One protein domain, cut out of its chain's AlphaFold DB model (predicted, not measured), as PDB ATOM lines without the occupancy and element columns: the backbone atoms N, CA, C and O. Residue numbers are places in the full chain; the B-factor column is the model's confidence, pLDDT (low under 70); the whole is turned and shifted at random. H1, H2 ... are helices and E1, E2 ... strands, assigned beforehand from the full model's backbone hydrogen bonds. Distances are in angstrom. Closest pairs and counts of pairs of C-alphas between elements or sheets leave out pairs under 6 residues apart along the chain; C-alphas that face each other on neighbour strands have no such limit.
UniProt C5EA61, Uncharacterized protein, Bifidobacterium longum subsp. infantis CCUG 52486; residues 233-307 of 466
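AT A GLANCE: This is residues 233 to 307 of the 466 residues of an uncharacterized protein of Bifidobacterium longum subsp. infantis CCUG 52486 (UniProt C5EA61). Little regular structure is present: a loop folding back onto the small strand E1 makes one end, helix H2 makes the other, and the looped stretch 266 to 295 fills the middle after helix H1. The printed part has 75 residues, with one named strand and two named helices in the order E1, H1, H2; the class is mostly helix, with only 25 residues in named elements. It is loose and flat, with a radius of gyration of the C-alphas of 15.0 A and spans of 48 by 26 by 14 A.

HOW THE PARTS SIT: Residues 233 to 234 pair antiparallel with residues 246 to 247 of E1, a strand of residues 246 to 248 that pairs with no named strand. A short link of 7 residues leads to H1, residues 256 to 265, which is apart from E1. Residues 273 to 274 pair antiparallel with residues 281 to 282. H2, residues 296 to 307, is apart from both E1 and H1. Every O i to N i+4 pair is within hydrogen-bond range in H1 and H2.

IN THESE COORDINATES: E1 begins at C-alpha 246 (-0.181, -57.955, -22.022) and is 6.1 A long. H1 is 14.4 A long. H2 is 15.8 A long and ends at C-alpha 307 (-34.145, -29.657, -14.627).

THE WHOLE: The C-alphas farthest apart, of Pro 244 and Arg 307, are 48.3 A apart. The printed part has no cut. The link from H1 to H2, 30 residues, is long. Residues 244, 267, 287 and 307 have pLDDT under 70.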
ATOM      1  N   PRO A 233      -5.780 -60.718 -24.224       81.31
ATOM      2  CA  PRO A 233      -4.386 -60.758 -24.659       81.31
ATOM      3  C   PRO A 233      -4.192 -59.908 -25.922       81.31
ATOM      4  O   PRO A 233      -4.960 -60.024 -26.875       81.31
ATOM      5  N   GLY A 234      -3.188 -59.033 -25.929       82.44
ATOM      6  CA  GLY A 234      -2.874 -58.200 -27.087       82.44
ATOM      7  C   GLY A 234      -1.692 -57.261 -26.849       82.44
ATOM      8  O   GLY A 234      -1.136 -57.180 -25.753       82.44
ATOM      9  N   ARG A 235      -1.296 -56.516 -27.886       82.50
ATOM     10  CA  ARG A 235      -0.284 -55.460 -27.735       82.50
ATOM     11  C   ARG A 235      -0.943 -54.166 -27.270       82.50
ATOM     12  O   ARG A 235      -1.971 -53.750 -27.803       82.50
ATOM     13  N   CYS A 236      -0.334 -53.510 -26.283       83.44
ATOM     14  CA  CYS A 236      -0.774 -52.192 -25.837       83.44
ATOM     15  C   CYS A 236      -0.609 -51.172 -26.975       83.44
ATOM     16  O   CYS A 236       0.471 -51.050 -27.543       83.44
ATOM     17  N   ARG A 237      -1.651 -50.381 -27.258       81.94
ATOM     18  CA  ARG A 237      -1.625 -49.309 -28.273       81.94
ATOM     19  C   ARG A 237      -0.606 -48.206 -27.985       81.94
ATOM     20  O   ARG A 237      -0.274 -47.427 -28.871       81.94
ATOM     21  N   TRP A 238      -0.121 -48.101 -26.749       85.12
ATOM     22  CA  TRP A 238       0.944 -47.161 -26.427       85.12
ATOM     23  C   TRP A 238       2.290 -47.702 -26.920       85.12
ATOM     24  O   TRP A 238       2.829 -48.628 -26.323       85.12
ATOM     25  N   ALA A 239       2.853 -47.091 -27.967       78.69
ATOM     26  CA  ALA A 239       4.078 -47.561 -28.626       78.69
ATOM     27  C   ALA A 239       5.307 -47.652 -27.698       78.69
ATOM     28  O   ALA A 239       6.205 -48.446 -27.936       78.69
ATOM     29  N   ARG A 240       5.341 -46.863 -26.612       81.56
ATOM     30  CA  ARG A 240       6.410 -46.893 -25.594       81.56
ATOM     31  C   ARG A 240       6.020 -47.703 -24.352       81.56
ATOM     32  O   ARG A 240       6.478 -47.407 -23.248       81.56
ATOM     33  N   CYS A 241       5.091 -48.650 -24.486       81.69
ATOM     34  CA  CYS A 241       4.713 -49.537 -23.392       81.69
ATOM     35  C   CYS A 241       5.852 -50.535 -23.117       81.69
ATOM     36  O   CYS A 241       6.296 -51.197 -24.048       81.69
ATOM     37  N   PRO A 242       6.297 -50.697 -21.857       76.81
ATOM     38  CA  PRO A 242       7.350 -51.656 -21.513       76.81
ATOM     39  C   PRO A 242       6.900 -53.127 -21.588       76.81
ATOM     40  O   PRO A 242       7.720 -54.016 -21.398       76.81
ATOM     41  N   HIS A 243       5.613 -53.396 -21.846       76.44
ATOM     42  CA  HIS A 243       5.052 -54.746 -21.939       76.44
ATOM     43  C   HIS A 243       4.498 -54.988 -23.355       76.44
ATOM     44  O   HIS A 243       3.391 -54.526 -23.655       76.44
ATOM     45  N   PRO A 244       5.252 -55.671 -24.238       62.59
ATOM     46  CA  PRO A 244       4.861 -55.886 -25.632       62.59
ATOM     47  C   PRO A 244       3.730 -56.912 -25.804       62.59
ATOM     48  O   PRO A 244       3.043 -56.865 -26.823       62.59
ATOM     49  N   GLU A 245       3.499 -57.785 -24.818       71.12
ATOM     50  CA  GLU A 245       2.377 -58.731 -24.756       71.12
ATOM     51  C   GLU A 245       1.751 -58.668 -23.365       71.12
ATOM     52  O   GLU A 245       2.401 -58.919 -22.353       71.12
ATOM     53  N   THR A 246       0.499 -58.224 -23.292       78.06
ATOM     54  CA  THR A 246      -0.181 -57.955 -22.022       78.06
ATOM     55  C   THR A 246      -1.687 -58.079 -22.204       78.06
ATOM     56  O   THR A 246      -2.209 -58.016 -23.314       78.06
ATOM     57  N   LEU A 247      -2.420 -58.209 -21.102       82.75
ATOM     58  CA  LEU A 247      -3.865 -58.029 -21.133       82.75
ATOM     59  C   LEU A 247      -4.173 -56.544 -21.404       82.75
ATOM     60  O   LEU A 247      -3.686 -55.659 -20.693       82.75
ATOM     61  N   VAL A 248      -4.944 -56.266 -22.452       83.56
ATOM     62  CA  VAL A 248      -5.390 -54.931 -22.861       83.56
ATOM     63  C   VAL A 248      -6.888 -54.780 -22.640       83.56
ATOM     64  O   VAL A 248      -7.676 -55.677 -22.927       83.56
ATOM     65  N   TRP A 249      -7.288 -53.626 -22.115       81.88
ATOM     66  CA  TRP A 249      -8.694 -53.255 -21.971       81.88
ATOM     67  C   TRP A 249      -9.328 -53.018 -23.353       81.88
ATOM     68  O   TRP A 249      -8.616 -52.900 -24.350       81.88
ATOM     69  N   ALA A 250     -10.658 -52.902 -23.427       77.06
ATOM     70  CA  ALA A 250     -11.381 -52.672 -24.686       77.06
ATOM     71  C   ALA A 250     -10.901 -51.425 -25.466       77.06
ATOM     72  O   ALA A 250     -11.013 -51.365 -26.687       77.06
ATOM     73  N   ASP A 251     -10.306 -50.447 -24.777       73.31
ATOM     74  CA  ASP A 251      -9.693 -49.258 -25.377       73.31
ATOM     75  C   ASP A 251      -8.268 -49.490 -25.934       73.31
ATOM     76  O   ASP A 251      -7.645 -48.563 -26.455       73.31
ATOM     77  N   GLY A 252      -7.751 -50.720 -25.856       78.88
ATOM     78  CA  GLY A 252      -6.462 -51.150 -26.400       78.88
ATOM     79  C   GLY A 252      -5.248 -50.809 -25.534       78.88
ATOM     80  O   GLY A 252      -4.116 -50.958 -25.989       78.88
ATOM     81  N   TYR A 253      -5.438 -50.350 -24.295       83.81
ATOM     82  CA  TYR A 253      -4.340 -50.043 -23.374       83.81
ATOM     83  C   TYR A 253      -4.275 -51.059 -22.241       83.81
ATOM     84  O   TYR A 253      -5.305 -51.500 -21.755       83.81
ATOM     85  N   CYS A 254      -3.080 -51.386 -21.746       84.38
ATOM     86  CA  CYS A 254      -2.920 -52.335 -20.633       84.38
ATOM     87  C   CYS A 254      -3.162 -51.719 -19.247       84.38
ATOM     88  O   CYS A 254      -3.532 -52.397 -18.294       84.38
ATOM     89  N   SER A 255      -2.976 -50.403 -19.109       82.25
ATOM     90  CA  SER A 255      -3.080 -49.717 -17.820       82.25
ATOM     91  C   SER A 255      -3.542 -48.272 -17.960       82.25
ATOM     92  O   SER A 255      -3.342 -47.614 -18.986       82.25
ATOM     93  N   ALA A 256      -4.095 -47.724 -16.873       79.06
ATOM     94  CA  ALA A 256      -4.400 -46.297 -16.770       79.06
ATOM     95  C   ALA A 256      -3.142 -45.415 -16.934       79.06
ATOM     96  O   ALA A 256      -3.236 -44.273 -17.384       79.06
ATOM     97  N   ARG A 257      -1.948 -45.931 -16.598       82.25
ATOM     98  CA  ARG A 257      -0.668 -45.236 -16.819       82.25
ATOM     99  C   ARG A 257      -0.353 -45.112 -18.309       82.25
ATOM    100  O   ARG A 257      -0.073 -43.999 -18.747       82.25
ATOM    101  N   CYS A 258      -0.470 -46.201 -19.071       83.81
ATOM    102  CA  CYS A 258      -0.263 -46.184 -20.523       83.81
ATOM    103  C   CYS A 258      -1.288 -45.287 -21.227       83.81
ATOM    104  O   CYS A 258      -0.897 -44.462 -22.044       83.81
ATOM    105  N   ARG A 259      -2.567 -45.323 -20.814       80.12
ATOM    106  CA  ARG A 259      -3.585 -44.365 -21.289       80.12
ATOM    107  C   ARG A 259      -3.176 -42.915 -21.065       80.12
ATOM    108  O   ARG A 259      -3.289 -42.092 -21.963       80.12
ATOM    109  N   ARG A 260      -2.707 -42.576 -19.861       78.75
ATOM    110  CA  ARG A 260      -2.287 -41.203 -19.539       78.75
ATOM    111  C   ARG A 260      -1.058 -40.766 -20.333       78.75
ATOM    112  O   ARG A 260      -0.988 -39.599 -20.700       78.75
ATOM    113  N   GLN A 261      -0.104 -41.663 -20.571       82.12
ATOM    114  CA  GLN A 261       1.082 -41.365 -21.377       82.12
ATOM    115  C   GLN A 261       0.717 -41.176 -22.855       82.12
ATOM    116  O   GLN A 261       1.106 -40.165 -23.433       82.12
ATOM    117  N   ALA A 262      -0.132 -42.044 -23.405       80.75
ATOM    118  CA  ALA A 262      -0.658 -41.905 -24.758       80.75
ATOM    119  C   ALA A 262      -1.441 -40.599 -24.949       80.75
ATOM    120  O   ALA A 262      -1.167 -39.853 -25.878       80.75
ATOM    121  N   ARG A 263      -2.316 -40.232 -24.001       77.19
ATOM    122  CA  ARG A 263      -3.030 -38.937 -24.015       77.19
ATOM    123  C   ARG A 263      -2.109 -37.718 -23.955       77.19
ATOM    124  O   ARG A 263      -2.499 -36.651 -24.409       77.19
ATOM    125  N   LYS A 264      -0.936 -37.833 -23.323       77.44
ATOM    126  CA  LYS A 264       0.041 -36.734 -23.262       77.44
ATOM    127  C   LYS A 264       0.798 -36.582 -24.576       77.44
ATOM    128  O   LYS A 264       1.082 -35.458 -24.957       77.44
ATOM    129  N   ALA A 265       1.131 -37.694 -25.225       77.56
ATOM    130  CA  ALA A 265       1.844 -37.684 -26.495       77.56
ATOM    131  C   ALA A 265       0.925 -37.356 -27.680       77.56
ATOM    132  O   ALA A 265       1.344 -36.657 -28.592       77.56
ATOM    133  N   GLU A 266      -0.334 -37.803 -27.636       75.38
ATOM    134  CA  GLU A 266      -1.315 -37.617 -28.709       75.38
ATOM    135  C   GLU A 266      -2.684 -37.150 -28.159       75.38
ATOM    136  O   GLU A 266      -3.650 -37.924 -28.120       75.38
ATOM    137  N   PRO A 267      -2.816 -35.877 -27.733       67.38
ATOM    138  CA  PRO A 267      -4.037 -35.363 -27.096       67.38
ATOM    139  C   PRO A 267      -5.310 -35.465 -27.954       67.38
ATOM    140  O   PRO A 267      -6.407 -35.549 -27.403       67.38
ATOM    141  N   GLY A 268      -5.171 -35.482 -29.285       70.94
ATOM    142  CA  GLY A 268      -6.284 -35.552 -30.241       70.94
ATOM    143  C   GLY A 268      -6.679 -36.960 -30.700       70.94
ATOM    144  O   GLY A 268      -7.694 -37.098 -31.372       70.94
ATOM    145  N   ARG A 269      -5.908 -38.004 -30.361       71.94
ATOM    146  CA  ARG A 269      -6.192 -39.392 -30.793       71.94
ATOM    147  C   ARG A 269      -6.737 -40.279 -29.683       71.94
ATOM    148  O   ARG A 269      -7.390 -41.278 -29.962       71.94
ATOM    149  N   VAL A 270      -6.488 -39.924 -28.421       75.56
ATOM    150  CA  VAL A 270      -6.893 -40.741 -27.273       75.56
ATOM    151  C   VAL A 270      -8.012 -40.047 -26.495       75.56
ATOM    152  O   VAL A 270      -7.747 -39.036 -25.836       75.56
ATOM    153  N   PRO A 271      -9.245 -40.593 -26.498       79.00
ATOM    154  CA  PRO A 271     -10.355 -40.030 -25.740       79.00
ATOM    155  C   PRO A 271     -10.012 -39.901 -24.258       79.00
ATOM    156  O   PRO A 271      -9.464 -40.817 -23.633       79.00
ATOM    157  N   ALA A 272     -10.342 -38.750 -23.683       79.56
ATOM    158  CA  ALA A 272     -10.169 -38.464 -22.272       79.56
ATOM    159  C   ALA A 272     -11.326 -39.017 -21.415       79.56
ATOM    160  O   ALA A 272     -11.089 -39.444 -20.279       79.56
ATOM    161  N   GLY A 273     -12.528 -39.082 -21.988       82.56
ATOM    162  CA  GLY A 273     -13.745 -39.664 -21.422       82.56
ATOM    163  C   GLY A 273     -14.826 -39.827 -22.497       82.56
ATOM    164  O   GLY A 273     -14.522 -39.719 -23.681       82.56
ATOM    165  N   HIS A 274     -16.071 -40.059 -22.085       86.31
ATOM    166  CA  HIS A 274     -17.239 -40.121 -22.973       86.31
ATOM    167  C   HIS A 274     -18.305 -39.126 -22.503       86.31
ATOM    168  O   HIS A 274     -18.445 -38.873 -21.306       86.31
ATOM    169  N   CYS A 275     -19.049 -38.551 -23.445       87.88
ATOM    170  CA  CYS A 275     -20.093 -37.573 -23.183       87.88
ATOM    171  C   CYS A 275     -21.248 -38.222 -22.419       87.88
ATOM    172  O   CYS A 275     -21.847 -39.182 -22.900       87.88
ATOM    173  N   ARG A 276     -21.649 -37.644 -21.282       82.94
ATOM    174  CA  ARG A 276     -22.741 -38.197 -20.452       82.94
ATOM    175  C   ARG A 276     -24.121 -38.208 -21.124       82.94
ATOM    176  O   ARG A 276     -25.032 -38.840 -20.608       82.94
ATOM    177  N   MET A 277     -24.296 -37.491 -22.236       86.38
ATOM    178  CA  MET A 277     -25.566 -37.442 -22.975       86.38
ATOM    179  C   MET A 277     -25.642 -38.376 -24.172       86.38
ATOM    180  O   MET A 277     -26.681 -38.990 -24.379       86.38
ATOM    181  N   CYS A 278     -24.607 -38.397 -25.011       86.12
ATOM    182  CA  CYS A 278     -24.626 -39.116 -26.289       86.12
ATOM    183  C   CYS A 278     -23.609 -40.259 -26.356       86.12
ATOM    184  O   CYS A 278     -23.609 -40.992 -27.333       86.12
ATOM    185  N   GLY A 279     -22.731 -40.407 -25.356       82.75
ATOM    186  CA  GLY A 279     -21.695 -41.441 -25.335       82.75
ATOM    187  C   GLY A 279     -20.485 -41.167 -26.234       82.75
ATOM    188  O   GLY A 279     -19.514 -41.911 -26.162       82.75
ATOM    189  N   GLU A 280     -20.487 -40.097 -27.034       88.00
ATOM    190  CA  GLU A 280     -19.358 -39.760 -27.916       88.00
ATOM    191  C   GLU A 280     -18.057 -39.496 -27.138       88.00
ATOM    192  O   GLU A 280     -18.104 -38.936 -26.034       88.00
ATOM    193  N   PRO A 281     -16.888 -39.856 -27.700       84.00
ATOM    194  CA  PRO A 281     -15.602 -39.628 -27.056       84.00
ATOM    195  C   PRO A 281     -15.340 -38.133 -26.856       84.00
ATOM    196  O   PRO A 281     -15.497 -37.315 -27.759       84.00
ATOM    197  N   VAL A 282     -14.891 -37.782 -25.655       85.94
ATOM    198  CA  VAL A 282     -14.506 -36.424 -25.280       85.94
ATOM    199  C   VAL A 282     -12.997 -36.363 -25.134       85.94
ATOM    200  O   VAL A 282     -12.416 -37.105 -24.340       85.94
ATOM    201  N   TYR A 283     -12.357 -35.474 -25.887       83.12
ATOM    202  CA  TYR A 283     -10.909 -35.289 -25.883       83.12
ATOM    203  C   TYR A 283     -10.482 -34.212 -24.889       83.12
ATOM    204  O   TYR A 283     -11.265 -33.347 -24.491       83.12
ATOM    205  N   LYS A 284      -9.226 -34.288 -24.446       78.94
ATOM    206  CA  LYS A 284      -8.684 -33.299 -23.516       78.94
ATOM    207  C   LYS A 284      -8.381 -32.000 -24.285       78.94
ATOM    208  O   LYS A 284      -7.616 -32.066 -25.245       78.94
ATOM    209  N   PRO A 285      -8.914 -30.839 -23.864       76.19
ATOM    210  CA  PRO A 285      -8.570 -29.560 -24.480       76.19
ATOM    211  C   PRO A 285      -7.110 -29.175 -24.191       76.19
ATOM    212  O   PRO A 285      -6.509 -29.654 -23.225       76.19
ATOM    213  N   ALA A 286      -6.550 -28.274 -25.006       72.12
ATOM    214  CA  ALA A 286      -5.181 -27.772 -24.838       72.12
ATOM    215  C   ALA A 286      -4.953 -27.138 -23.451       72.12
ATOM    216  O   ALA A 286      -3.869 -27.252 -22.883       72.12
ATOM    217  N   GLN A 287      -5.992 -26.523 -22.880       69.19
ATOM    218  CA  GLN A 287      -5.976 -25.944 -21.541       69.19
ATOM    219  C   GLN A 287      -7.243 -26.331 -20.769       69.19
ATOM    220  O   GLN A 287      -8.337 -26.365 -21.329       69.19
ATOM    221  N   GLY A 288      -7.090 -26.600 -19.469       74.69
ATOM    222  CA  GLY A 288      -8.205 -26.846 -18.554       74.69
ATOM    223  C   GLY A 288      -8.595 -28.321 -18.335       74.69
ATOM    224  O   GLY A 288      -7.932 -29.246 -18.822       74.69
ATOM    225  N   PRO A 289      -9.634 -28.556 -17.511       79.75
ATOM    226  CA  PRO A 289     -10.140 -29.890 -17.201       79.75
ATOM    227  C   PRO A 289     -10.848 -30.532 -18.405       79.75
ATOM    228  O   PRO A 289     -11.319 -29.850 -19.310       79.75
ATOM    229  N   VAL A 290     -10.939 -31.866 -18.402       79.44
ATOM    230  CA  VAL A 290     -11.688 -32.622 -19.420       79.44
ATOM    231  C   VAL A 290     -13.184 -32.334 -19.246       79.44
ATOM    232  O   VAL A 290     -13.682 -32.506 -18.131       79.44
ATOM    233  N   PRO A 291     -13.908 -31.907 -20.294       83.31
ATOM    234  CA  PRO A 291     -15.337 -31.656 -20.180       83.31
ATOM    235  C   PRO A 291     -16.134 -32.963 -20.035       83.31
ATOM    236  O   PRO A 291     -15.761 -34.004 -20.564       83.31
ATOM    237  N   ASP A 292     -17.269 -32.907 -19.335       84.81
ATOM    238  CA  ASP A 292     -18.194 -34.049 -19.194       84.81
ATOM    239  C   ASP A 292     -19.077 -34.277 -20.441       84.81
ATOM    240  O   ASP A 292     -19.766 -35.295 -20.554       84.81
ATOM    241  N   PHE A 293     -19.098 -33.317 -21.371       89.62
ATOM    242  CA  PHE A 293     -19.961 -33.318 -22.551       89.62
ATOM    243  C   PHE A 293     -19.150 -33.004 -23.809       89.62
ATOM    244  O   PHE A 293     -18.259 -32.160 -23.765       89.62
ATOM    245  N   CYS A 294     -19.495 -33.637 -24.934       86.75
ATOM    246  CA  CYS A 294     -18.852 -33.380 -26.228       86.75
ATOM    247  C   CYS A 294     -19.199 -31.999 -26.808       86.75
ATOM    248  O   CYS A 294     -18.438 -31.458 -27.602       86.75
ATOM    249  N   SER A 295     -20.339 -31.418 -26.418       86.25
ATOM    250  CA  SER A 295     -20.804 -30.126 -26.923       86.25
ATOM    251  C   SER A 295     -21.715 -29.399 -25.938       86.25
ATOM    252  O   SER A 295     -22.354 -30.001 -25.064       86.25
ATOM    253  N   ASP A 296     -21.856 -28.092 -26.146       88.06
ATOM    254  CA  ASP A 296     -22.806 -27.236 -25.430       88.06
ATOM    255  C   ASP A 296     -24.243 -27.686 -25.645       88.06
ATOM    256  O   ASP A 296     -25.067 -27.604 -24.738       88.06
ATOM    257  N   ARG A 297     -24.537 -28.240 -26.824       90.50
ATOM    258  CA  ARG A 297     -25.842 -28.814 -27.149       90.50
ATOM    259  C   ARG A 297     -26.162 -29.998 -26.242       90.50
ATOM    260  O   ARG A 297     -27.243 -30.033 -25.652       90.50
ATOM    261  N   CYS A 298     -25.211 -30.919 -26.076       88.50
ATOM    262  CA  CYS A 298     -25.326 -32.048 -25.155       88.50
ATOM    263  C   CYS A 298     -25.447 -31.562 -23.707       88.50
ATOM    264  O   CYS A 298     -26.400 -31.921 -23.020       88.50
ATOM    265  N   ARG A 299     -24.582 -30.649 -23.265       87.94
ATOM    266  CA  ARG A 299     -24.674 -30.039 -21.931       87.94
ATOM    267  C   ARG A 299     -26.039 -29.384 -21.673       87.94
ATOM    268  O   ARG A 299     -26.647 -29.599 -20.627       87.94
ATOM    269  N   ASN A 300     -26.572 -28.635 -22.635       87.31
ATOM    270  CA  ASN A 300     -27.866 -27.960 -22.520       87.31
ATOM    271  C   ASN A 300     -29.050 -28.932 -22.560       87.31
ATOM    272  O   ASN A 300     -30.065 -28.681 -21.908       87.31
ATOM    273  N   ARG A 301     -28.938 -30.044 -23.293       87.38
ATOM    274  CA  ARG A 301     -29.933 -31.124 -23.284       87.38
ATOM    275  C   ARG A 301     -29.923 -31.877 -21.952       87.38
ATOM    276  O   ARG A 301     -30.993 -32.068 -21.381       87.38
ATOM    277  N   TRP A 302     -28.742 -32.198 -21.416       85.12
ATOM    278  CA  TRP A 302     -28.580 -32.782 -20.078       85.12
ATOM    279  C   TRP A 302     -29.198 -31.893 -19.011       85.12
ATOM    280  O   TRP A 302     -30.001 -32.348 -18.201       85.12
ATOM    281  N   ASN A 303     -28.870 -30.600 -19.045       83.25
ATOM    282  CA  ASN A 303     -29.400 -29.613 -18.112       83.25
ATOM    283  C   ASN A 303     -30.920 -29.470 -18.227       83.25
ATOM    284  O   ASN A 303     -31.583 -29.267 -17.216       83.25
ATOM    285  N   ARG A 304     -31.492 -29.588 -19.433       80.25
ATOM    286  CA  ARG A 304     -32.948 -29.611 -19.612       80.25
ATOM    287  C   ARG A 304     -33.565 -30.851 -18.976       80.25
ATOM    288  O   ARG A 304     -34.445 -30.678 -18.148       80.25
ATOM    289  N   LEU A 305     -33.058 -32.047 -19.278       77.81
ATOM    290  CA  LEU A 305     -33.570 -33.309 -18.726       77.81
ATOM    291  C   LEU A 305     -33.452 -33.376 -17.198       77.81
ATOM    292  O   LEU A 305     -34.394 -33.763 -16.512       77.81
ATOM    293  N   THR A 306     -32.316 -32.944 -16.649       70.62
ATOM    294  CA  THR A 306     -32.107 -32.896 -15.195       70.62
ATOM    295  C   THR A 306     -32.965 -31.831 -14.518       70.62
ATOM    296  O   THR A 306     -33.472 -32.092 -13.430       70.62
ATOM    297  N   ARG A 307     -33.210 -30.672 -15.151       63.59
ATOM    298  CA  ARG A 307     -34.145 -29.657 -14.627       63.59
ATOM    299  C   ARG A 307     -35.607 -30.082 -14.725       63.59
ATOM    300  O   ARG A 307     -36.350 -29.840 -13.783       63.59
TER     301      ARG A 307